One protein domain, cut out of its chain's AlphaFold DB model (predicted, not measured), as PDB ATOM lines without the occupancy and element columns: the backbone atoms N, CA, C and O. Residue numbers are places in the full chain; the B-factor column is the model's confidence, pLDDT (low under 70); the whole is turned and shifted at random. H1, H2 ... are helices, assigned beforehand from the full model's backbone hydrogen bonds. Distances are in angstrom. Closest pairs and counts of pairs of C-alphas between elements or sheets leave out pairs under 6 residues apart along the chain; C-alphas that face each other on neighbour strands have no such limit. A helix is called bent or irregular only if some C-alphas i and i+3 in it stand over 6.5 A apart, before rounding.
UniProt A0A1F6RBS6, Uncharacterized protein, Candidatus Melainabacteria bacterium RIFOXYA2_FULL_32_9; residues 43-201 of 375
ATOM      1  N   SER A  43     113.564 107.182 173.506       88.19
ATOM      2  CA  SER A  43     113.823 108.263 172.545       88.19
ATOM      3  C   SER A  43     112.549 109.026 172.174       88.19
ATOM      4  O   SER A  43     111.553 108.456 171.733       88.19
ATOM      5  N   GLU A  44     112.591 110.354 172.314       90.31
ATOM      6  CA  GLU A  44     111.497 111.239 171.896       90.31
ATOM      7  C   GLU A  44     111.436 111.381 170.370       90.31
ATOM      8  O   GLU A  44     110.347 111.440 169.802       90.31
ATOM      9  N   ASN A  45     112.589 111.362 169.698       91.06
ATOM     10  CA  ASN A  45     112.664 111.422 168.241       91.06
ATOM     11  C   ASN A  45     112.040 110.171 167.616       91.06
ATOM     12  O   ASN A  45     111.212 110.295 166.712       91.06
ATOM     13  N   ALA A  46     112.349 108.988 168.157       92.75
ATOM     14  CA  ALA A  46     111.736 107.733 167.735       92.75
ATOM     15  C   ALA A  46     110.214 107.756 167.920       92.75
ATOM     16  O   ALA A  46     109.476 107.472 166.976       92.75
ATOM     17  N   ILE A  47     109.725 108.182 169.091       92.50
ATOM     18  CA  ILE A  47     108.281 108.316 169.349       92.50
ATOM     19  C   ILE A  47     107.634 109.286 168.356       92.50
ATOM     20  O   ILE A  47     106.620 108.957 167.738       92.50
ATOM     21  N   ASN A  48     108.211 110.472 168.172       93.06
ATOM     22  CA  ASN A  48     107.653 111.479 167.276       93.06
ATOM     23  C   ASN A  48     107.665 111.018 165.816       93.06
ATOM     24  O   ASN A  48     106.705 111.293 165.096       93.06
ATOM     25  N   CYS A  49     108.696 110.289 165.386       94.25
ATOM     26  CA  CYS A  49     108.714 109.678 164.063       94.25
ATOM     27  C   CYS A  49     107.599 108.631 163.924       94.25
ATOM     28  O   CYS A  49     106.801 108.724 162.997       94.25
ATOM     29  N   ILE A  50     107.453 107.702 164.876       93.81
ATOM     30  CA  ILE A  50     106.392 106.676 164.846       93.81
ATOM     31  C   ILE A  50     104.996 107.312 164.775       93.81
ATOM     32  O   ILE A  50     104.140 106.846 164.022       93.81
ATOM     33  N   LEU A  51     104.747 108.347 165.581       90.38
ATOM     34  CA  LEU A  51     103.417 108.939 165.722       90.38
ATOM     35  C   LEU A  51     103.063 109.905 164.591       90.38
ATOM     36  O   LEU A  51     101.911 109.928 164.162       90.38
ATOM     37  N   ASN A  52     104.029 110.705 164.135       86.62
ATOM     38  CA  ASN A  52     103.757 111.872 163.292       86.62
ATOM     39  C   ASN A  52     104.597 111.926 162.009       86.62
ATOM     40  O   ASN A  52     104.225 112.649 161.092       86.62
ATOM     41  N   GLY A  53     105.717 111.199 161.942       75.69
ATOM     42  CA  GLY A  53     106.708 111.313 160.864       75.69
ATOM     43  C   GLY A  53     106.885 110.058 160.009       75.69
ATOM     44  O   GLY A  53     107.658 110.081 159.066       75.69
ATOM     45  N   ALA A  54     106.187 108.952 160.279       70.56
ATOM     46  CA  ALA A  54     106.454 107.672 159.610       70.56
ATOM     47  C   ALA A  54     106.265 107.703 158.077       70.56
ATOM     48  O   ALA A  54     106.757 106.817 157.382       70.56
ATOM     49  N   ALA A  55     105.564 108.712 157.546       77.31
ATOM     50  CA  ALA A  55     105.451 108.962 156.111       77.31
ATOM     51  C   ALA A  55     106.746 109.517 155.476       77.31
ATOM     52  O   ALA A  55     106.895 109.426 154.260       77.31
ATOM     53  N   ASP A  56     107.675 110.045 156.279       81.19
ATOM     54  CA  ASP A  56     108.964 110.588 155.833       81.19
ATOM     55  C   ASP A  56     109.919 109.478 155.366       81.19
ATOM     56  O   ASP A  56     110.797 109.720 154.538       81.19
ATOM     57  N   ILE A  57     109.739 108.243 155.857       85.88
ATOM     58  CA  ILE A  57     110.439 107.057 155.349       85.88
ATOM     59  C   ILE A  57     109.515 106.340 154.362       85.88
ATOM     60  O   ILE A  57     108.587 105.616 154.735       85.88
ATOM     61  N   ILE A  58     109.766 106.561 153.072       88.75
ATOM     62  CA  ILE A  58     108.888 106.095 151.998       88.75
ATOM     63  C   ILE A  58     109.293 104.686 151.563       88.75
ATOM     64  O   ILE A  58     110.392 104.458 151.061       88.75
ATOM     65  N   PHE A  59     108.350 103.753 151.684       90.25
ATOM     66  CA  PHE A  59     108.486 102.379 151.210       90.25
ATOM     67  C   PHE A  59     107.724 102.189 149.906       90.25
ATOM     68  O   PHE A  59     106.565 102.598 149.785       90.25
ATOM     69  N   ASN A  60     108.337 101.491 148.957       90.19
ATOM     70  CA  ASN A  60     107.622 100.985 147.802       90.19
ATOM     71  C   ASN A  60     106.622  99.913 148.267       90.19
ATOM     72  O   ASN A  60     107.004  98.879 148.813       90.19
ATOM     73  N   ALA A  61     105.329 100.149 148.042       86.94
ATOM     74  CA  ALA A  61     104.275  99.256 148.522       86.94
ATOM     75  C   ALA A  61     104.320  97.850 147.892       86.94
ATOM     76  O   ALA A  61     103.801  96.905 148.490       86.94
ATOM     77  N   THR A  62     104.930  97.712 146.713       87.50
ATOM     78  CA  THR A  62     105.064  96.449 145.981       87.50
ATOM     79  C   THR A  62     106.315  95.692 146.398       87.50
ATOM     80  O   THR A  62     106.218  94.513 146.718       87.50
ATOM     81  N   THR A  63     107.476  96.350 146.412       88.56
ATOM     82  CA  THR A  63     108.761  95.669 146.646       88.56
ATOM     83  C   THR A  63     109.200  95.675 148.106       88.56
ATOM     84  O   THR A  63     109.967  94.813 148.509       88.56
ATOM     85  N   GLY A  64     108.717  96.621 148.915       88.75
ATOM     86  CA  GLY A  64     109.229  96.850 150.267       88.75
ATOM     87  C   GLY A  64     110.536  97.643 150.306       88.75
ATOM     88  O   GLY A  64     111.027  97.923 151.392       88.75
ATOM     89  N   ASN A  65     111.083  98.050 149.156       91.19
ATOM     90  CA  ASN A  65     112.328  98.816 149.121       91.19
ATOM     91  C   ASN A  65     112.105 100.228 149.666       91.19
ATOM     92  O   ASN A  65     111.087 100.870 149.376       91.19
ATOM     93  N   ILE A  66     113.098 100.733 150.388       92.25
ATOM     94  CA  ILE A  66     113.145 102.126 150.824       92.25
ATOM     95  C   ILE A  66     113.468 103.023 149.630       92.25
ATOM     96  O   ILE A  66     114.346 102.732 148.818       92.25
ATOM     97  N   THR A  67     112.742 104.134 149.517       90.44
ATOM     98  CA  THR A  67     113.039 105.174 148.532       90.44
ATOM     99  C   THR A  67     114.200 106.014 149.039       90.44
ATOM    100  O   THR A  67     114.115 106.606 150.113       90.44
ATOM    101  N   LEU A  68     115.276 106.073 148.258       85.75
ATOM    102  CA  LEU A  68     116.450 106.883 148.563       85.75
ATOM    103  C   LEU A  68     116.377 108.256 147.867       85.75
ATOM    104  O   LEU A  68     115.814 108.351 146.772       85.75
ATOM    105  N   PRO A  69     116.981 109.307 148.454       88.12
ATOM    106  CA  PRO A  69     117.706 109.303 149.729       88.12
ATOM    107  C   PRO A  69     116.764 109.272 150.943       88.12
ATOM    108  O   PRO A  69     115.662 109.817 150.897       88.12
ATOM    109  N   LEU A  70     117.221 108.662 152.040       90.62
ATOM    110  CA  LEU A  70     116.550 108.775 153.336       90.62
ATOM    111  C   LEU A  70     116.564 110.236 153.831       90.62
ATOM    112  O   LEU A  70     117.437 111.015 153.429       90.62
ATOM    113  N   PRO A  71     115.631 110.629 154.722       91.12
ATOM    114  CA  PRO A  71     115.665 111.943 155.352       91.12
ATOM    115  C   PRO A  71     117.021 112.200 156.014       91.12
ATOM    116  O   PRO A  71     117.564 111.313 156.667       91.12
ATOM    117  N   SER A  72     117.546 113.416 155.878       92.56
ATOM    118  CA  SER A  72     118.824 113.846 156.469       92.56
ATOM    119  C   SER A  72     118.657 114.789 157.667       92.56
ATOM    120  O   SER A  72     119.629 115.318 158.199       92.56
ATOM    121  N   SER A  73     117.414 115.061 158.073       92.56
ATOM    122  CA  SER A  73     117.090 115.883 159.240       92.56
ATOM    123  C   SER A  73     115.699 115.548 159.785       92.56
ATOM    124  O   SER A  73     114.919 114.836 159.149       92.56
ATOM    125  N   GLY A  74     115.390 116.056 160.979       92.56
ATOM    126  CA  GLY A  74     114.107 115.841 161.647       92.56
ATOM    127  C   GLY A  74     114.053 114.566 162.491       92.56
ATOM    128  O   GLY A  74     115.040 113.848 162.650       92.56
ATOM    129  N   ASN A  75     112.874 114.300 163.055       93.88
ATOM    130  CA  ASN A  75     112.681 113.224 164.032       93.88
ATOM    131  C   ASN A  75     112.963 111.841 163.439       93.88
ATOM    132  O   ASN A  75     113.553 111.003 164.112       93.88
ATOM    133  N   CYS A  76     112.572 111.602 162.184       93.88
ATOM    134  CA  CYS A  76     112.793 110.310 161.543       93.88
ATOM    135  C   CYS A  76     114.247 110.061 161.171       93.88
ATOM    136  O   CYS A  76     114.705 108.939 161.356       93.88
ATOM    137  N   TYR A  77     114.980 111.094 160.738       94.38
ATOM    138  CA  TYR A  77     116.431 111.000 160.583       94.38
ATOM    139  C   TYR A  77     117.094 110.597 161.898       94.38
ATOM    140  O   TYR A  77     117.779 109.584 161.950       94.38
ATOM    141  N   ALA A  78     116.815 111.338 162.975       93.38
ATOM    142  CA  ALA A  78     117.390 111.044 164.283       93.38
ATOM    143  C   ALA A  78     117.013 109.640 164.788       93.38
ATOM    144  O   ALA A  78     117.846 108.970 165.382       93.38
ATOM    145  N   ALA A  79     115.790 109.175 164.514       94.81
ATOM    146  CA  ALA A  79     115.331 107.854 164.928       94.81
ATOM    147  C   ALA A  79     116.040 106.706 164.191       94.81
ATOM    148  O   ALA A  79     116.526 105.784 164.846       94.81
ATOM    149  N   TYR A  80     116.091 106.734 162.848       95.06
ATOM    150  CA  TYR A  80     116.737 105.637 162.119       95.06
ATOM    151  C   TYR A  80     118.253 105.684 162.297       95.06
ATOM    152  O   TYR A  80     118.848 104.639 162.547       95.06
ATOM    153  N   HIS A  81     118.860 106.871 162.233       94.75
ATOM    154  CA  HIS A  81     120.305 107.023 162.361       94.75
ATOM    155  C   HIS A  81     120.768 106.720 163.792       94.75
ATOM    156  O   HIS A  81     121.787 106.074 163.980       94.75
ATOM    157  N   GLY A  82     120.010 107.120 164.820       93.44
ATOM    158  CA  GLY A  82     120.335 106.767 166.207       93.44
ATOM    159  C   GLY A  82     120.321 105.252 166.444       93.44
ATOM    160  O   GLY A  82     121.206 104.719 167.102       93.44
ATOM    161  N   CYS A  83     119.361 104.532 165.856       95.50
ATOM    162  CA  CYS A  83     119.328 103.064 165.906       95.50
ATOM    163  C   CYS A  83     120.388 102.411 165.005       95.50
ATOM    164  O   CYS A  83     120.871 101.336 165.335       95.50
ATOM    165  N   GLU A  84     120.788 103.059 163.909       94.75
ATOM    166  CA  GLU A  84     121.906 102.622 163.067       94.75
ATOM    167  C   GLU A  84     123.235 102.661 163.830       94.75
ATOM    168  O   GLU A  84     123.981 101.687 163.806       94.75
ATOM    169  N   THR A  85     123.505 103.750 164.553       90.81
ATOM    170  CA  THR A  85     124.767 103.946 165.283       90.81
ATOM    171  C   THR A  85     124.762 103.376 166.704       90.81
ATOM    172  O   THR A  85     125.758 103.511 167.411       90.81
ATOM    173  N   GLY A  86     123.656 102.772 167.155       84.56
ATOM    174  CA  GLY A  86     123.517 102.250 168.523       84.56
ATOM    175  C   GLY A  86     123.434 103.336 169.608       84.56
ATOM    176  O   GLY A  86     123.662 103.069 170.789       84.56
ATOM    177  N   GLU A  87     123.110 104.578 169.243       77.62
ATOM    178  CA  GLU A  87     123.057 105.715 170.163       77.62
ATOM    179  C   GLU A  87     121.633 105.977 170.701       77.62
ATOM    180  O   GLU A  87     120.617 105.555 170.150       77.62
ATOM    181  N   GLY A  88     121.539 106.694 171.829       68.38
ATOM    182  CA  GLY A  88     120.304 107.387 172.235       68.38
ATOM    183  C   GLY A  88     119.118 106.530 172.706       68.38
ATOM    184  O   GLY A  88     118.084 107.087 173.085       68.38
ATOM    185  N   GLY A  89     119.237 105.197 172.733       82.38
ATOM    186  CA  GLY A  89     118.119 104.292 173.051       82.38
ATOM    187  C   GLY A  89     117.020 104.283 171.977       82.38
ATOM    188  O   GLY A  89     115.907 103.797 172.222       82.38
ATOM    189  N   ASP A  90     117.316 104.828 170.791       89.75
ATOM    190  CA  ASP A  90     116.403 104.903 169.652       89.75
ATOM    191  C   ASP A  90     115.960 103.505 169.226       89.75
ATOM    192  O   ASP A  90     114.761 103.221 169.197       89.75
ATOM    193  N   CYS A  91     116.916 102.595 169.023       92.00
ATOM    194  CA  CYS A  91     116.644 101.218 168.615       92.00
ATOM    195  C   CYS A  91     115.740 100.487 169.615       92.00
ATOM    196  O   CYS A  91     114.706  99.938 169.240       92.00
ATOM    197  N   ASN A  92     116.041 100.585 170.912       91.81
ATOM    198  CA  ASN A  92     115.227  99.970 171.963       91.81
ATOM    199  C   ASN A  92     113.790 100.529 172.008       91.81
ATOM    200  O   ASN A  92     112.821  99.795 172.229       91.81
ATOM    201  N   THR A  93     113.631 101.831 171.753       92.62
ATOM    202  CA  THR A  93     112.308 102.467 171.668       92.62
ATOM    203  C   THR A  93     111.521 101.934 170.474       92.62
ATOM    204  O   THR A  93     110.351 101.580 170.622       92.62
ATOM    205  N   LEU A  94     112.157 101.831 169.305       94.56
ATOM    206  CA  LEU A  94     111.535 101.272 168.105       94.56
ATOM    207  C   LEU A  94     111.107  99.813 168.328       94.56
ATOM    208  O   LEU A  94     109.956  99.471 168.063       94.56
ATOM    209  N   ILE A  95     111.984  98.986 168.899       93.25
ATOM    210  CA  ILE A  95     111.712  97.578 169.238       93.25
ATOM    211  C   ILE A  95     110.503  97.463 170.180       93.25
ATOM    212  O   ILE A  95     109.581  96.683 169.936       93.25
ATOM    213  N   THR A  96     110.448  98.310 171.213       92.31
ATOM    214  CA  THR A  96     109.327  98.349 172.169       92.31
ATOM    215  C   THR A  96     107.992  98.632 171.480       92.31
ATOM    216  O   THR A  96     106.966  98.057 171.849       92.31
ATOM    217  N   TYR A  97     107.973  99.515 170.479       93.00
ATOM    218  CA  TYR A  97     106.757  99.786 169.715       93.00
ATOM    219  C   TYR A  97     106.424  98.673 168.730       93.00
ATOM    220  O   TYR A  97     105.240  98.387 168.574       93.00
ATOM    221  N   ALA A  98     107.422  98.065 168.087       93.12
ATOM    222  CA  ALA A  98     107.236  97.028 167.079       93.12
ATOM    223  C   ALA A  98     106.559  95.769 167.653       93.12
ATOM    224  O   ALA A  98     105.569  95.300 167.082       93.12
ATOM    225  N   ASP A  99     106.997  95.290 168.823       86.06
ATOM    226  CA  ASP A  99     106.432  94.080 169.446       86.06
ATOM    227  C   ASP A  99     105.498  94.361 170.632       86.06
ATOM    228  O   ASP A  99     104.610  93.560 170.932       86.06
ATOM    229  N   GLY A 100     105.620  95.528 171.266       79.88
ATOM    230  CA  GLY A 100     104.880  95.891 172.474       79.88
ATOM    231  C   GLY A 100     103.692  96.830 172.244       79.88
ATOM    232  O   GLY A 100     102.698  96.474 171.605       79.88
ATOM    233  N   ALA A 101     103.780  98.021 172.850       67.25
ATOM    234  CA  ALA A 101     102.667  98.892 173.258       67.25
ATOM    235  C   ALA A 101     101.975  99.702 172.137       67.25
ATOM    236  O   ALA A 101     101.128 100.550 172.424       67.25
ATOM    237  N   GLY A 102     102.334  99.480 170.871       76.62
ATOM    238  CA  GLY A 102     101.791 100.229 169.738       76.62
ATOM    239  C   GLY A 102     100.446  99.709 169.217       76.62
ATOM    240  O   GLY A 102     100.142  98.517 169.275       76.62
ATOM    241  N   THR A 103      99.657 100.596 168.607       89.19
ATOM    242  CA  THR A 103      98.587 100.210 167.667       89.19
ATOM    243  C   THR A 103      99.182  99.513 166.435       89.19
ATOM    244  O   THR A 103     100.369  99.661 166.155       89.19
ATOM    245  N   ALA A 104      98.376  98.801 165.640       89.50
ATOM    246  CA  ALA A 104      98.861  98.111 164.432       89.50
ATOM    247  C   ALA A 104      99.646  99.034 163.469       89.50
ATOM    248  O   ALA A 104     100.686  98.648 162.929       89.50
ATOM    249  N   ASN A 105      99.199 100.286 163.320       88.75
ATOM    250  CA  ASN A 105      99.888 101.285 162.502       88.75
ATOM    251  C   ASN A 105     101.228 101.704 163.115       88.75
ATOM    252  O   ASN A 105     102.210 101.839 162.395       88.75
ATOM    253  N   GLN A 106     101.283 101.870 164.438       92.31
ATOM    254  CA  GLN A 106     102.515 102.231 165.144       92.31
ATOM    255  C   GLN A 106     103.535 101.089 165.123       92.31
ATOM    256  O   GLN A 106     104.715 101.347 164.913       92.31
ATOM    257  N   LYS A 107     103.082  99.836 165.259       92.12
ATOM    258  CA  LYS A 107     103.923  98.640 165.090       92.12
ATOM    259  C   LYS A 107     104.557  98.611 163.703       92.12
ATOM    260  O   LYS A 107     105.769  98.496 163.568       92.12
ATOM    261  N   THR A 108     103.738  98.813 162.671       91.69
ATOM    262  CA  THR A 108     104.204  98.861 161.278       91.69
ATOM    263  C   THR A 108     105.169 100.025 161.038       91.69
ATOM    264  O   THR A 108     106.181  99.853 160.364       91.69
ATOM    265  N   ALA A 109     104.892 101.206 161.597       93.38
ATOM    266  CA  ALA A 109     105.784 102.360 161.510       93.38
ATOM    267  C   ALA A 109     107.137 102.097 162.189       93.38
ATOM    268  O   ALA A 109     108.176 102.406 161.615       93.38
ATOM    269  N   ALA A 110     107.142 101.478 163.370       95.31
ATOM    270  CA  ALA A 110     108.370 101.119 164.069       95.31
ATOM    271  C   ALA A 110     109.208 100.102 163.278       95.31
ATOM    272  O   ALA A 110     110.403 100.319 163.093       95.31
ATOM    273  N   LEU A 111     108.576  99.056 162.727       94.88
ATOM    274  CA  LEU A 111     109.246  98.086 161.850       94.88
ATOM    275  C   LEU A 111     109.868  98.762 160.627       94.88
ATOM    276  O   LEU A 111     111.001  98.467 160.275       94.88
ATOM    277  N   LYS A 112     109.167  99.715 160.011       94.62
ATOM    278  CA  LYS A 112     109.690 100.514 158.894       94.62
ATOM    279  C   LYS A 112     110.924 101.340 159.266       94.62
ATOM    280  O   LYS A 112     111.857 101.429 158.477       94.62
ATOM    281  N   ILE A 113     110.960 101.930 160.455       95.75
ATOM    282  CA  ILE A 113     112.133 102.698 160.894       95.75
ATOM    283  C   ILE A 113     113.303 101.749 161.197       95.75
ATOM    284  O   ILE A 113     114.411 102.003 160.741       95.75
ATOM    285  N   LEU A 114     113.053 100.610 161.857       96.81
ATOM    286  CA  LEU A 114     114.061  99.557 162.072       96.81
ATOM    287  C   LEU A 114     114.612  99.015 160.749       96.81
ATOM    288  O   LEU A 114     115.808  98.776 160.609       96.81
ATOM    289  N   ARG A 115     113.743  98.853 159.749       96.25
ATOM    290  CA  ARG A 115     114.126  98.504 158.382       96.25
ATOM    291  C   ARG A 115     115.070  99.533 157.777       96.25
ATOM    292  O   ARG A 115     116.065  99.128 157.197       96.25
ATOM    293  N   ALA A 116     114.792 100.826 157.944       95.94
ATOM    294  CA  ALA A 116     115.688 101.883 157.482       95.94
ATOM    295  C   ALA A 116     117.055 101.817 158.163       95.94
ATOM    296  O   ALA A 116     118.062 101.854 157.465       95.94
ATOM    297  N   SER A 117     117.096 101.637 159.483       96.69
ATOM    298  CA  SER A 117     118.352 101.481 160.223       96.69
ATOM    299  C   SER A 117     119.154 100.265 159.760       96.69
ATOM    300  O   SER A 117     120.339 100.386 159.470       96.69
ATOM    301  N   CYS A 118     118.520  99.096 159.638       97.75
ATOM    302  CA  CYS A 118     119.219  97.889 159.197       97.75
ATOM    303  C   CYS A 118     119.652  97.985 157.723       97.75
ATOM    304  O   CYS A 118     120.774  97.611 157.406       97.75
ATOM    305  N   ASP A 119     118.842  98.572 156.832       96.69
ATOM    306  CA  ASP A 119     119.223  98.809 155.431       96.69
ATOM    307  C   ASP A 119     120.475  99.701 155.303       96.69
ATOM    308  O   ASP A 119     121.213  99.565 154.325       96.69
ATOM    309  N   GLN A 120     120.732 100.588 156.276       94.56
ATOM    310  CA  GLN A 120     121.969 101.380 156.361       94.56
ATOM    311  C   GLN A 120     123.146 100.641 157.028       94.56
ATOM    312  O   GLN A 120     124.280 101.091 156.916       94.56
ATOM    313  N   GLY A 121     122.924  99.468 157.628       93.50
ATOM    314  CA  GLY A 121     123.965  98.673 158.292       93.50
ATOM    315  C   GLY A 121     123.904  98.691 159.820       93.50
ATOM    316  O   GLY A 121     124.829  98.209 160.466       93.50
ATOM    317  N   GLY A 122     122.825  99.206 160.413       94.38
ATOM    318  CA  GLY A 122     122.614  99.172 161.860       94.38
ATOM    319  C   GLY A 122     122.463  97.752 162.400       94.38
ATOM    320  O   GLY A 122     121.416  97.125 162.210       94.38
ATOM    321  N   GLU A 123     123.479  97.254 163.105       89.06
ATOM    322  CA  GLU A 123     123.512  95.873 163.596       89.06
ATOM    323  C   GLU A 123     122.370  95.547 164.558       89.06
ATOM    324  O   GLU A 123     121.718  94.517 164.385       89.06
ATOM    325  N   ASP A 124     122.067  96.419 165.523       90.44
ATOM    326  CA  ASP A 124     120.987  96.202 166.497       90.44
ATOM    327  C   ASP A 124     119.628  96.020 165.809       90.44
ATOM    328  O   ASP A 124     118.844  95.131 166.157       90.44
ATOM    329  N   ALA A 125     119.368  96.818 164.773       96.81
ATOM    330  CA  ALA A 125     118.155  96.714 163.977       96.81
ATOM    331  C   ALA A 125     118.110  95.413 163.159       96.81
ATOM    332  O   ALA A 125     117.052  94.796 163.032       96.81
ATOM    333  N   CYS A 126     119.242  94.966 162.612       97.00
ATOM    334  CA  CYS A 126     119.315  93.697 161.889       97.00
ATOM    335  C   CYS A 126     119.156  92.486 162.825       97.00
ATOM    336  O   CYS A 126     118.391  91.564 162.524       97.00
ATOM    337  N   ASN A 127     119.806  92.523 163.991       92.62
ATOM    338  CA  ASN A 127     119.691  91.521 165.053       92.62
ATOM    339  C   ASN A 127     118.252  91.397 165.548       92.62
ATOM    340  O   ASN A 127     117.764  90.293 165.811       92.62
ATOM    341  N   TYR A 128     117.540  92.521 165.625       95.81
ATOM    342  CA  TYR A 128     116.124  92.525 165.941       95.81
ATOM    343  C   TYR A 128     115.312  91.662 164.964       95.81
ATOM    344  O   TYR A 128     114.550  90.811 165.409       95.81
ATOM    345  N   PHE A 129     115.495  91.781 163.644       97.50
ATOM    346  CA  PHE A 129     114.718  90.970 162.691       97.50
ATOM    347  C   PHE A 129     115.000  89.466 162.803       97.50
ATOM    348  O   PHE A 129     114.064  88.666 162.717       97.50
ATOM    349  N   LEU A 130     116.260  89.084 163.031       93.56
ATOM    350  CA  LEU A 130     116.646  87.690 163.270       93.56
ATOM    351  C   LEU A 130     116.003  87.149 164.558       93.56
ATOM    352  O   LEU A 130     115.322  86.122 164.521       93.56
ATOM    353  N   SER A 131     116.141  87.879 165.671       91.62
ATOM    354  CA  SER A 131     115.598  87.490 166.985       91.62
ATOM    355  C   SER A 131     114.087  87.441 167.050       91.62
ATOM    356  O   SER A 131     113.490  86.511 167.608       91.62
ATOM    357  N   ARG A 132     113.443  88.395 166.394       92.62
ATOM    358  CA  ARG A 132     111.998  88.423 166.281       92.62
ATOM    359  C   ARG A 132     111.476  87.191 165.544       92.62
ATOM    360  O   ARG A 132     110.491  86.624 165.997       92.62
ATOM    361  N   CYS A 133     112.141  86.744 164.476       92.94
ATOM    362  CA  CYS A 133     111.759  85.536 163.741       92.94
ATOM    363  C   CYS A 133     111.994  84.257 164.552       92.94
ATOM    364  O   CYS A 133     111.059  83.484 164.731       92.94
ATOM    365  N   PHE A 134     113.194  84.027 165.101       87.38
ATOM    366  CA  PHE A 134     113.439  82.761 165.806       87.38
ATOM    367  C   PHE A 134     112.635  82.621 167.109       87.38
ATOM    368  O   PHE A 134     112.405  81.504 167.562       87.38
ATOM    369  N   SER A 135     112.187  83.729 167.715       85.75
ATOM    370  CA  SER A 135     111.322  83.684 168.904       85.75
ATOM    371  C   SER A 135     109.895  83.209 168.604       85.75
ATOM    372  O   SER A 135     109.242  82.659 169.490       85.75
ATOM    373  N   ASN A 136     109.400  83.405 167.377       87.50
ATOM    374  CA  ASN A 136     108.103  82.912 166.917       87.50
ATOM    375  C   ASN A 136     108.044  82.932 165.381       87.50
ATOM    376  O   ASN A 136     108.207  83.987 164.771       87.50
ATOM    377  N   SER A 137     107.710  81.801 164.755       89.00
ATOM    378  CA  SER A 137     107.682  81.666 163.293       89.00
ATOM    379  C   SER A 137     106.767  82.670 162.592       89.00
ATOM    380  O   SER A 137     107.077  83.117 161.489       89.00
ATOM    381  N   THR A 138     105.676  83.107 163.226       92.69
ATOM    382  CA  THR A 138     104.776  84.108 162.629       92.69
ATOM    383  C   THR A 138     105.454  85.469 162.470       92.69
ATOM    384  O   THR A 138     105.191  86.204 161.520       92.69
ATOM    385  N   ASN A 139     106.394  85.806 163.354       93.38
ATOM    386  CA  ASN A 139     107.112  87.077 163.316       93.38
ATOM    387  C   ASN A 139     108.114  87.178 162.158       93.38
ATOM    388  O   ASN A 139     108.596  88.277 161.859       93.38
ATOM    389  N   CYS A 140     108.438  86.064 161.499       93.75
ATOM    390  CA  CYS A 140     109.260  86.081 160.297       93.75
ATOM    391  C   CYS A 140     108.537  86.792 159.139       93.75
ATOM    392  O   CYS A 140     109.197  87.389 158.286       93.75
ATOM    393  N   THR A 141     107.196  86.819 159.145       95.00
ATOM    394  CA  THR A 141     106.356  87.399 158.081       95.00
ATOM    395  C   THR A 141     105.370  88.473 158.548       95.00
ATOM    396  O   THR A 141     104.985  89.314 157.743       95.00
ATOM    397  N   ASP A 142     104.962  88.492 159.816       92.25
ATOM    398  CA  ASP A 142     103.944  89.428 160.314       92.25
ATOM    399  C   ASP A 142     104.521  90.804 160.666       92.25
ATOM    400  O   ASP A 142     105.592  90.881 161.260       92.25
ATOM    401  N   PRO A 143     103.814  91.925 160.446       91.81
ATOM    402  CA  PRO A 143     102.476  92.026 159.866       91.81
ATOM    403  C   PRO A 143     102.473  92.001 158.330       91.81
ATOM    404  O   PRO A 143     101.415  91.868 157.724       91.81
ATOM    405  N   ASP A 144     103.636  92.180 157.704       93.19
ATOM    406  CA  ASP A 144     103.828  92.110 156.259       93.19
ATOM    407  C   ASP A 144     105.296  91.723 155.988       93.19
ATOM    408  O   ASP A 144     106.190  92.396 156.517       93.19
ATOM    409  N   PRO A 145     105.576  90.699 155.156       94.62
ATOM    410  CA  PRO A 145     106.927  90.195 154.915       94.62
ATOM    411  C   PRO A 145     107.904  91.245 154.368       94.62
ATOM    412  O   PRO A 145     109.116  91.069 154.476       94.62
ATOM    413  N   LYS A 146     107.400  92.354 153.806       94.75
ATOM    414  CA  LYS A 146     108.220  93.490 153.351       94.75
ATOM    415  C   LYS A 146     108.900  94.246 154.495       94.75
ATOM    416  O   LYS A 146     109.878  94.944 154.250       94.75
ATOM    417  N   TYR A 147     108.394  94.136 155.723       93.62
ATOM    418  CA  TYR A 147     108.918  94.857 156.888       93.62
ATOM    419  C   TYR A 147     109.556  93.936 157.930       93.62
ATOM    420  O   TYR A 147     109.795  94.364 159.055       93.62
ATOM    421  N   THR A 148     109.810  92.677 157.582       95.88
ATOM    422  CA  THR A 148     110.327  91.655 158.499       95.88
ATOM    423  C   THR A 148     111.612  91.029 157.963       95.88
ATOM    424  O   THR A 148     112.183  91.484 156.965       95.88
ATOM    425  N   LEU A 149     112.067  89.959 158.625       97.19
ATOM    426  CA  LEU A 149     113.195  89.158 158.170       97.19
ATOM    427  C   LEU A 149     112.974  88.585 156.761       97.19
ATOM    428  O   LEU A 149     113.915  88.564 155.968       97.19
ATOM    429  N   ARG A 150     111.739  88.181 156.419       96.62
ATOM    430  CA  ARG A 150     111.410  87.569 155.121       96.62
ATOM    431  C   ARG A 150     111.850  88.413 153.925       96.62
ATOM    432  O   ARG A 150     112.296  87.844 152.934       96.62
ATOM    433  N   TYR A 151     111.774  89.743 153.999       97.31
ATOM    434  CA  TYR A 151     112.301  90.604 152.938       97.31
ATOM    435  C   TYR A 151     113.781  90.329 152.678       97.31
ATOM    436  O   TYR A 151     114.164  90.153 151.527       97.31
ATOM    437  N   TYR A 152     114.609  90.288 153.728       97.88
ATOM    438  CA  TYR A 152     116.054  90.137 153.568       97.88
ATOM    439  C   TYR A 152     116.398  88.759 153.036       97.88
ATOM    440  O   TYR A 152     117.205  88.649 152.124       97.88
ATOM    441  N   LEU A 153     115.717  87.729 153.536       96.88
ATOM    442  CA  LEU A 153     115.865  86.367 153.035       96.88
ATOM    443  C   LEU A 153     115.569  86.273 151.531       96.88
ATOM    444  O   LEU A 153     116.274  85.559 150.824       96.88
ATOM    445  N   ASN A 154     114.573  87.021 151.044       96.19
ATOM    446  CA  ASN A 154     114.176  87.062 149.636       96.19
ATOM    447  C   ASN A 154     115.080  87.938 148.747       96.19
ATOM    448  O   ASN A 154     114.930  87.890 147.525       96.19
ATOM    449  N   LEU A 155     115.979  88.757 149.308       96.31
ATOM    450  CA  LEU A 155     116.822  89.633 148.494       96.31
ATOM    451  C   LEU A 155     117.756  88.816 147.588       96.31
ATOM    452  O   LEU A 155     118.326  87.824 148.056       96.31
ATOM    453  N   PRO A 156     117.982  89.248 146.331       95.00
ATOM    454  CA  PRO A 156     118.975  88.633 145.459       95.00
ATOM    455  C   PRO A 156     120.398  88.733 146.020       95.00
ATOM    456  O   PRO A 156     120.781  89.733 146.640       95.00
ATOM    457  N   LEU A 157     121.244  87.749 145.710       88.94
ATOM    458  CA  LEU A 157     122.664  87.780 146.097       88.94
ATOM    459  C   LEU A 157     123.414  89.009 145.560       88.94
ATOM    460  O   LEU A 157     124.309  89.513 146.234       88.94
ATOM    461  N   ALA A 158     123.014  89.534 144.402       90.62
ATOM    462  CA  ALA A 158     123.607  90.728 143.799       90.62
ATOM    463  C   ALA A 158     123.135  92.061 144.421       90.62
ATOM    464  O   ALA A 158     123.663  93.113 144.066       90.62
ATOM    465  N   ASP A 159     122.139  92.044 145.312       92.94
ATOM    466  CA  ASP A 159     121.625  93.263 145.942       92.94
ATOM    467  C   ASP A 159     122.680  93.899 146.871       92.94
ATOM    468  O   ASP A 159     123.399  93.193 147.573       92.94
ATOM    469  N   VAL A 160     122.807  95.226 146.877       90.69
ATOM    470  CA  VAL A 160     123.865  95.940 147.624       90.69
ATOM    471  C   VAL A 160     123.399  96.490 148.979       90.69
ATOM    472  O   VAL A 160     124.068  97.334 149.564       90.69
ATOM    473  N   ASN A 161     122.251  96.040 149.485       94.06
ATOM    474  CA  ASN A 161     121.733  96.417 150.799       94.06
ATOM    475  C   ASN A 161     122.674  95.972 151.940       94.06
ATOM    476  O   ASN A 161     122.968  94.784 152.078       94.06
ATOM    477  N   SER A 162     123.111  96.910 152.786       93.56
ATOM    478  CA  SER A 162     124.039  96.633 153.896       93.56
ATOM    479  C   SER A 162     123.453  95.662 154.926       93.56
ATOM    480  O   SER A 162     124.131  94.733 155.369       93.56
ATOM    481  N   GLY A 163     122.171  95.823 155.260       95.88
ATOM    482  CA  GLY A 163     121.456  94.956 156.198       95.88
ATOM    483  C   GLY A 163     121.366  93.505 155.737       95.88
ATOM    484  O   GLY A 163     121.462  92.591 156.555       95.88
ATOM    485  N   LYS A 164     121.272  93.275 154.421       95.00
ATOM    486  CA  LYS A 164     121.330  91.937 153.819       95.00
ATOM    487  C   LYS A 164     122.608  91.205 154.211       95.00
ATOM    488  O   LYS A 164     122.528  90.058 154.631       95.00
ATOM    489  N   SER A 165     123.767  91.853 154.095       87.94
ATOM    490  CA  SER A 165     125.062  91.236 154.410       87.94
ATOM    491  C   SER A 165     125.170  90.856 155.890       87.94
ATOM    492  O   SER A 165     125.634  89.760 156.214       87.94
ATOM    493  N   ILE A 166     124.679  91.717 156.786       87.12
ATOM    494  CA  ILE A 166     124.637  91.447 158.233       87.12
ATOM    495  C   ILE A 166     123.710  90.262 158.526       87.12
ATOM    496  O   ILE A 166     124.088  89.334 159.243       87.12
ATOM    497  N   ILE A 167     122.510  90.261 157.939       95.25
ATOM    498  CA  ILE A 167     121.523  89.194 158.125       95.25
ATOM    499  C   ILE A 167     122.008  87.870 157.554       95.25
ATOM    500  O   ILE A 167     121.831  86.844 158.204       95.25
ATOM    501  N   GLN A 168     122.641  87.887 156.383       90.25
ATOM    502  CA  GLN A 168     123.224  86.700 155.776       90.25
ATOM    503  C   GLN A 168     124.277  86.080 156.699       90.25
ATOM    504  O   GLN A 168     124.230  84.882 156.958       90.25
ATOM    505  N   THR A 169     125.185  86.902 157.227       82.81
ATOM    506  CA  THR A 169     126.274  86.447 158.103       82.81
ATOM    507  C   THR A 169     125.720  85.887 159.411       82.81
ATOM    508  O   THR A 169     125.870  84.703 159.707       82.81
ATOM    509  N   LYS A 170     124.992  86.706 160.177       85.44
ATOM    510  CA  LYS A 170     124.496  86.300 161.500       85.44
ATOM    511  C   LYS A 170     123.424  85.214 161.412       85.44
ATOM    512  O   LYS A 170     123.382  84.313 162.241       85.44
ATOM    513  N   GLY A 171     122.559  85.263 160.403       86.44
ATOM    514  CA  GLY A 171     121.559  84.223 160.202       86.44
ATOM    515  C   GLY A 171     122.122  82.921 159.627       86.44
ATOM    516  O   GLY A 171     121.520  81.882 159.874       86.44
ATOM    517  N   GLY A 172     123.285  82.941 158.965       82.56
ATOM    518  CA  GLY A 172     124.073  81.736 158.685       82.56
ATOM    519  C   GLY A 172     124.537  81.044 159.973       82.56
ATOM    520  O   GLY A 172     124.329  79.842 160.120       82.56
ATOM    521  N   ASN A 173     125.038  81.805 160.954       76.25
ATOM    522  CA  ASN A 173     125.398  81.261 162.275       76.25
ATOM    523  C   ASN A 173     124.180  80.666 162.998       76.25
ATOM    524  O   ASN A 173     124.222  79.554 163.513       76.25
ATOM    525  N   TYR A 174     123.044  81.367 162.997       79.44
ATOM    526  CA  TYR A 174     121.817  80.826 163.591       79.44
ATOM    527  C   TYR A 174     121.297  79.577 162.853       79.44
ATOM    528  O   TYR A 174     120.714  78.693 163.487       79.44
ATOM    529  N   TYR A 175     121.494  79.495 161.532       80.00
ATOM    530  CA  TYR A 175     121.188  78.299 160.750       80.00
ATOM    531  C   TYR A 175     122.088  77.126 161.170       80.00
ATOM    532  O   TYR A 175     121.571  76.032 161.396       80.00
ATOM    533  N   SER A 176     123.397  77.348 161.358       70.81
ATOM    534  CA  SER A 176     124.325  76.303 161.821       70.81
ATOM    535  C   SER A 176     124.070  75.864 163.267       70.81
ATOM    536  O   SER A 176     124.180  74.680 163.567       70.81
ATOM    537  N   TRP A 177     123.595  76.760 164.137       70.31
ATOM    538  CA  TRP A 177     123.114  76.419 165.488       70.31
ATOM    539  C   TRP A 177     121.762  75.694 165.518       70.31
ATOM    540  O   TRP A 177     121.206  75.467 166.596       70.31
ATOM    541  N   ASN A 178     121.204  75.352 164.356       77.44
ATOM    542  CA  ASN A 178     119.934  74.651 164.221       77.44
ATOM    543  C   ASN A 178     118.764  75.366 164.933       77.44
ATOM    544  O   ASN A 178     117.906  74.730 165.555       77.44
ATOM    545  N   MET A 179     118.716  76.704 164.855       82.25
ATOM    546  CA  MET A 179     117.592  77.498 165.368       82.25
ATOM    547  C   MET A 179     116.335  77.199 164.547       82.25
ATOM    548  O   MET A 179     116.074  77.856 163.541       82.25
ATOM    549  N   THR A 180     115.558  76.199 164.973       84.88
ATOM    550  CA  THR A 180     114.548  75.505 164.153       84.88
ATOM    551  C   THR A 180     113.620  76.453 163.399       84.88
ATOM    552  O   THR A 180     113.476  76.338 162.191       84.88
ATOM    553  N   THR A 181     113.061  77.458 164.075       89.62
ATOM    554  CA  THR A 181     112.158  78.431 163.444       89.62
ATOM    555  C   THR A 181     112.814  79.227 162.316       89.62
ATOM    556  O   THR A 181     112.194  79.452 161.279       89.62
ATOM    557  N   LEU A 182     114.063  79.649 162.502       89.75
ATOM    558  CA  LEU A 182     114.804  80.363 161.472       89.75
ATOM    559  C   LEU A 182     115.256  79.413 160.356       89.75
ATOM    560  O   LEU A 182     115.186  79.777 159.188       89.75
ATOM    561  N   VAL A 183     115.698  78.202 160.705       89.38
ATOM    562  CA  VAL A 183     116.095  77.162 159.746       89.38
ATOM    563  C   VAL A 183     114.940  76.815 158.809       89.38
ATOM    564  O   VAL A 183     115.130  76.782 157.594       89.38
ATOM    565  N   ASP A 184     113.737  76.619 159.351       92.12
ATOM    566  CA  ASP A 184     112.526  76.344 158.574       92.12
ATOM    567  C   ASP A 184     112.204  77.498 157.617       92.12
ATOM    568  O   ASP A 184     111.899  77.284 156.439       92.12
ATOM    569  N   GLU A 185     112.320  78.734 158.102       95.19
ATOM    570  CA  GLU A 185     112.093  79.940 157.309       95.19
ATOM    571  C   GLU A 185     113.112  80.078 156.166       95.19
ATOM    572  O   GLU A 185     112.734  80.319 155.014       95.19
ATOM    573  N   ILE A 186     114.400  79.880 156.465       93.69
ATOM    574  CA  ILE A 186     115.503  79.916 155.497       93.69
ATOM    575  C   ILE A 186     115.306  78.839 154.433       93.69
ATOM    576  O   ILE A 186     115.376  79.146 153.242       93.69
ATOM    577  N   ASN A 187     115.006  77.602 154.834       92.88
ATOM    578  CA  ASN A 187     114.748  76.509 153.899       92.88
ATOM    579  C   ASN A 187     113.537  76.812 153.011       92.88
ATOM    580  O   ASN A 187     113.629  76.683 151.795       92.88
ATOM    581  N   THR A 188     112.450  77.332 153.588       94.12
ATOM    582  CA  THR A 188     111.246  77.721 152.835       94.12
ATOM    583  C   THR A 188     111.553  78.745 151.738       94.12
ATOM    584  O   THR A 188     111.063  78.623 150.612       94.12
ATOM    585  N   VAL A 189     112.343  79.782 152.048       95.25
ATOM    586  CA  VAL A 189     112.752  80.781 151.046       95.25
ATOM    587  C   VAL A 189     113.701  80.168 150.025       95.25
ATOM    588  O   VAL A 189     113.490  80.340 148.825       95.25
ATOM    589  N   CYS A 190     114.731  79.463 150.491       93.31
ATOM    590  CA  CYS A 190     115.781  78.949 149.627       93.31
ATOM    591  C   CYS A 190     115.238  77.954 148.594       93.31
ATOM    592  O   CYS A 190     115.554  78.057 147.409       93.31
ATOM    593  N   ASP A 191     114.342  77.060 149.011       93.00
ATOM    594  CA  ASP A 191     113.715  76.080 148.119       93.00
ATOM    595  C   ASP A 191     112.854  76.749 147.029       93.00
ATOM    596  O   ASP A 191     112.634  76.176 145.960       93.00
ATOM    597  N   SER A 192     112.391  77.980 147.272       93.56
ATOM    598  CA  SER A 192     111.613  78.769 146.311       93.56
ATOM    599  C   SER A 192     112.488  79.640 145.398       93.56
ATOM    600  O   SER A 192     112.108  79.903 144.256       93.56
ATOM    601  N   TYR A 193     113.646  80.101 145.884       90.12
ATOM    602  CA  TYR A 193     114.491  81.089 145.208       90.12
ATOM    603  C   TYR A 193     115.984  80.769 145.401       90.12
ATOM    604  O   TYR A 193     116.603  81.200 146.372       90.12
ATOM    605  N   ALA A 194     116.587  80.060 144.440       87.69
ATOM    606  CA  ALA A 194     117.976  79.584 144.533       87.69
ATOM    607  C   ALA A 194     119.035  80.705 144.640       87.69
ATOM    608  O   ALA A 194     120.065  80.524 145.280       87.69
ATOM    609  N   GLU A 195     118.780  81.873 144.042       90.31
ATOM    610  CA  GLU A 195     119.678  83.044 144.081       90.31
ATOM    611  C   GLU A 195     119.287  84.055 145.177       90.31
ATOM    612  O   GLU A 195     119.548  85.257 145.064       90.31
ATOM    613  N   SER A 196     118.622  83.579 146.230       94.50
ATOM    614  CA  SER A 196     118.222  84.391 147.379       94.50
ATOM    615  C   SER A 196     119.283  84.411 148.474       94.50
ATOM    616  O   SER A 196     120.104  83.500 148.607       94.50
ATOM    617  N   THR A 197     119.211  85.435 149.318       94.81
ATOM    618  CA  THR A 197     120.037  85.560 150.526       94.81
ATOM    619  C   THR A 197     119.871  84.347 151.438       94.81
ATOM    620  O   THR A 197     120.863  83.846 151.958       94.81
ATOM    621  N   ALA A 198     118.655  83.802 151.562       94.75
ATOM    622  CA  ALA A 198     118.403  82.588 152.338       94.75
ATOM    623  C   ALA A 198     119.238  81.389 151.866       94.75
ATOM    624  O   ALA A 198     119.786  80.658 152.687       94.75
ATOM    625  N   CYS A 199     119.395  81.193 150.554       90.88
ATOM    626  CA  CYS A 199     120.239  80.105 150.062       90.88
ATOM    627  C   CYS A 199     121.718  80.304 150.377       90.88
ATOM    628  O   CYS A 199     122.406  79.329 150.666       90.88
ATOM    629  N   ALA A 200     122.208  81.544 150.385       86.69
ATOM    630  CA  ALA A 200     123.572  81.813 150.834       86.69
ATOM    631  C   ALA A 200     123.753  81.647 152.352       86.69
ATOM    632  O   ALA A 200     124.873  81.452 152.809       86.69
ATOM    633  N   MET A 201     122.673  81.676 153.136       87.94
ATOM    634  CA  MET A 201     122.707  81.335 154.566       87.94
ATOM    635  C   MET A 201     122.719  79.824 154.799       87.94
ATOM    636  O   MET A 201     123.191  79.369 155.834       87.94
TER     637      MET A 201
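Overview. This is residues 43 to 201 of the 375 residues of an uncharacterized protein of Candidatus Melainabacteria bacterium RIFOXYA2_FULL_32_9 (UniProt A0A1F6RBS6). Two groups of crossed helices sit end to end along the longest axis: H1, H2 and H3 pack around the long H4 in one, and H7, H8, H9 and H10 pack together with the short H6 in the other. H5 lies between the groups and touches helices of both, while the long link of residues 57 to 73 runs along the outside. The printed part has 159 residues, with ten helices, H1 to H10 in chain order, and no named strand; the class is all helix. It is compact, with a radius of gyration of the C-alphas of 14.6 A and spans of 41 by 30 by 27 A.

Along the chain. Find C-alpha 104 at (98.861, 98.111, 164.432); from there H4, residues 104 to 120, runs 24.7 A to C-alpha 120 at (121.969, 101.380, 156.361). Before it come H1, residues 44 to 56, 16.3 A, and H2, residues 74 to 84, and H3, residues 90 to 101, each 15.4 A. H1 and H3 are irregular: C-alphas 52 and 55, and likewise 98 and 101, are 7.9 A apart. After H4 look for H5, residues 123 to 135, 18.0 A; H6, residues 137 to 140; H7, residues 149 to 154; H8, residues 162 to 176, 21.8 A; H9, residues 180 to 192, 18.4 A; and H10, residues 197 to 201, ending at C-alpha 201, (122.707, 81.335, 154.566).

Arrangement. Start at H4, which forms a hairpin with H3 at a shallow tilt of 30 degrees, the closest C-alphas being Ala 98 and Lys 107, 4.2 A apart. With residues 106 to 113 alone H4 touches H1, about perpendicular at 90 degrees, closest at C-alphas 50 and 109, 5.5 A. H2 touches H1, closest at C-alphas 46 and 79, 4.6 A. The hub is H5, touching seven helices, among them H4 at C-alphas 118 and 126, 5.0 A, H6 at 133 and 140, 4.3 A, and H8 at 126 and 163, 6.2 A. Farther out, H10 touches H7 at C-alphas 153 and 198, 4.6 A, and H9 at 190 and 199, 4.6 A. H1 and H9 are apart. Every O i to N i+4 pair is within hydrogen-bond range in H2, H4, H5, H7, H8 and H10; H1 has 6 of 9, H3 7 of 8 and H9 8 of 9, and H6 is too short for such a pair.

Size, cuts and confidence. The two C-alphas farthest apart, Glu 44 and Asp 191, are 42.5 A apart. The printed part has no cut, and its one long link joins H1 to H2. Mean pLDDT of the printed part is 90.4; look at residues 88 and 101 for the two values under 70.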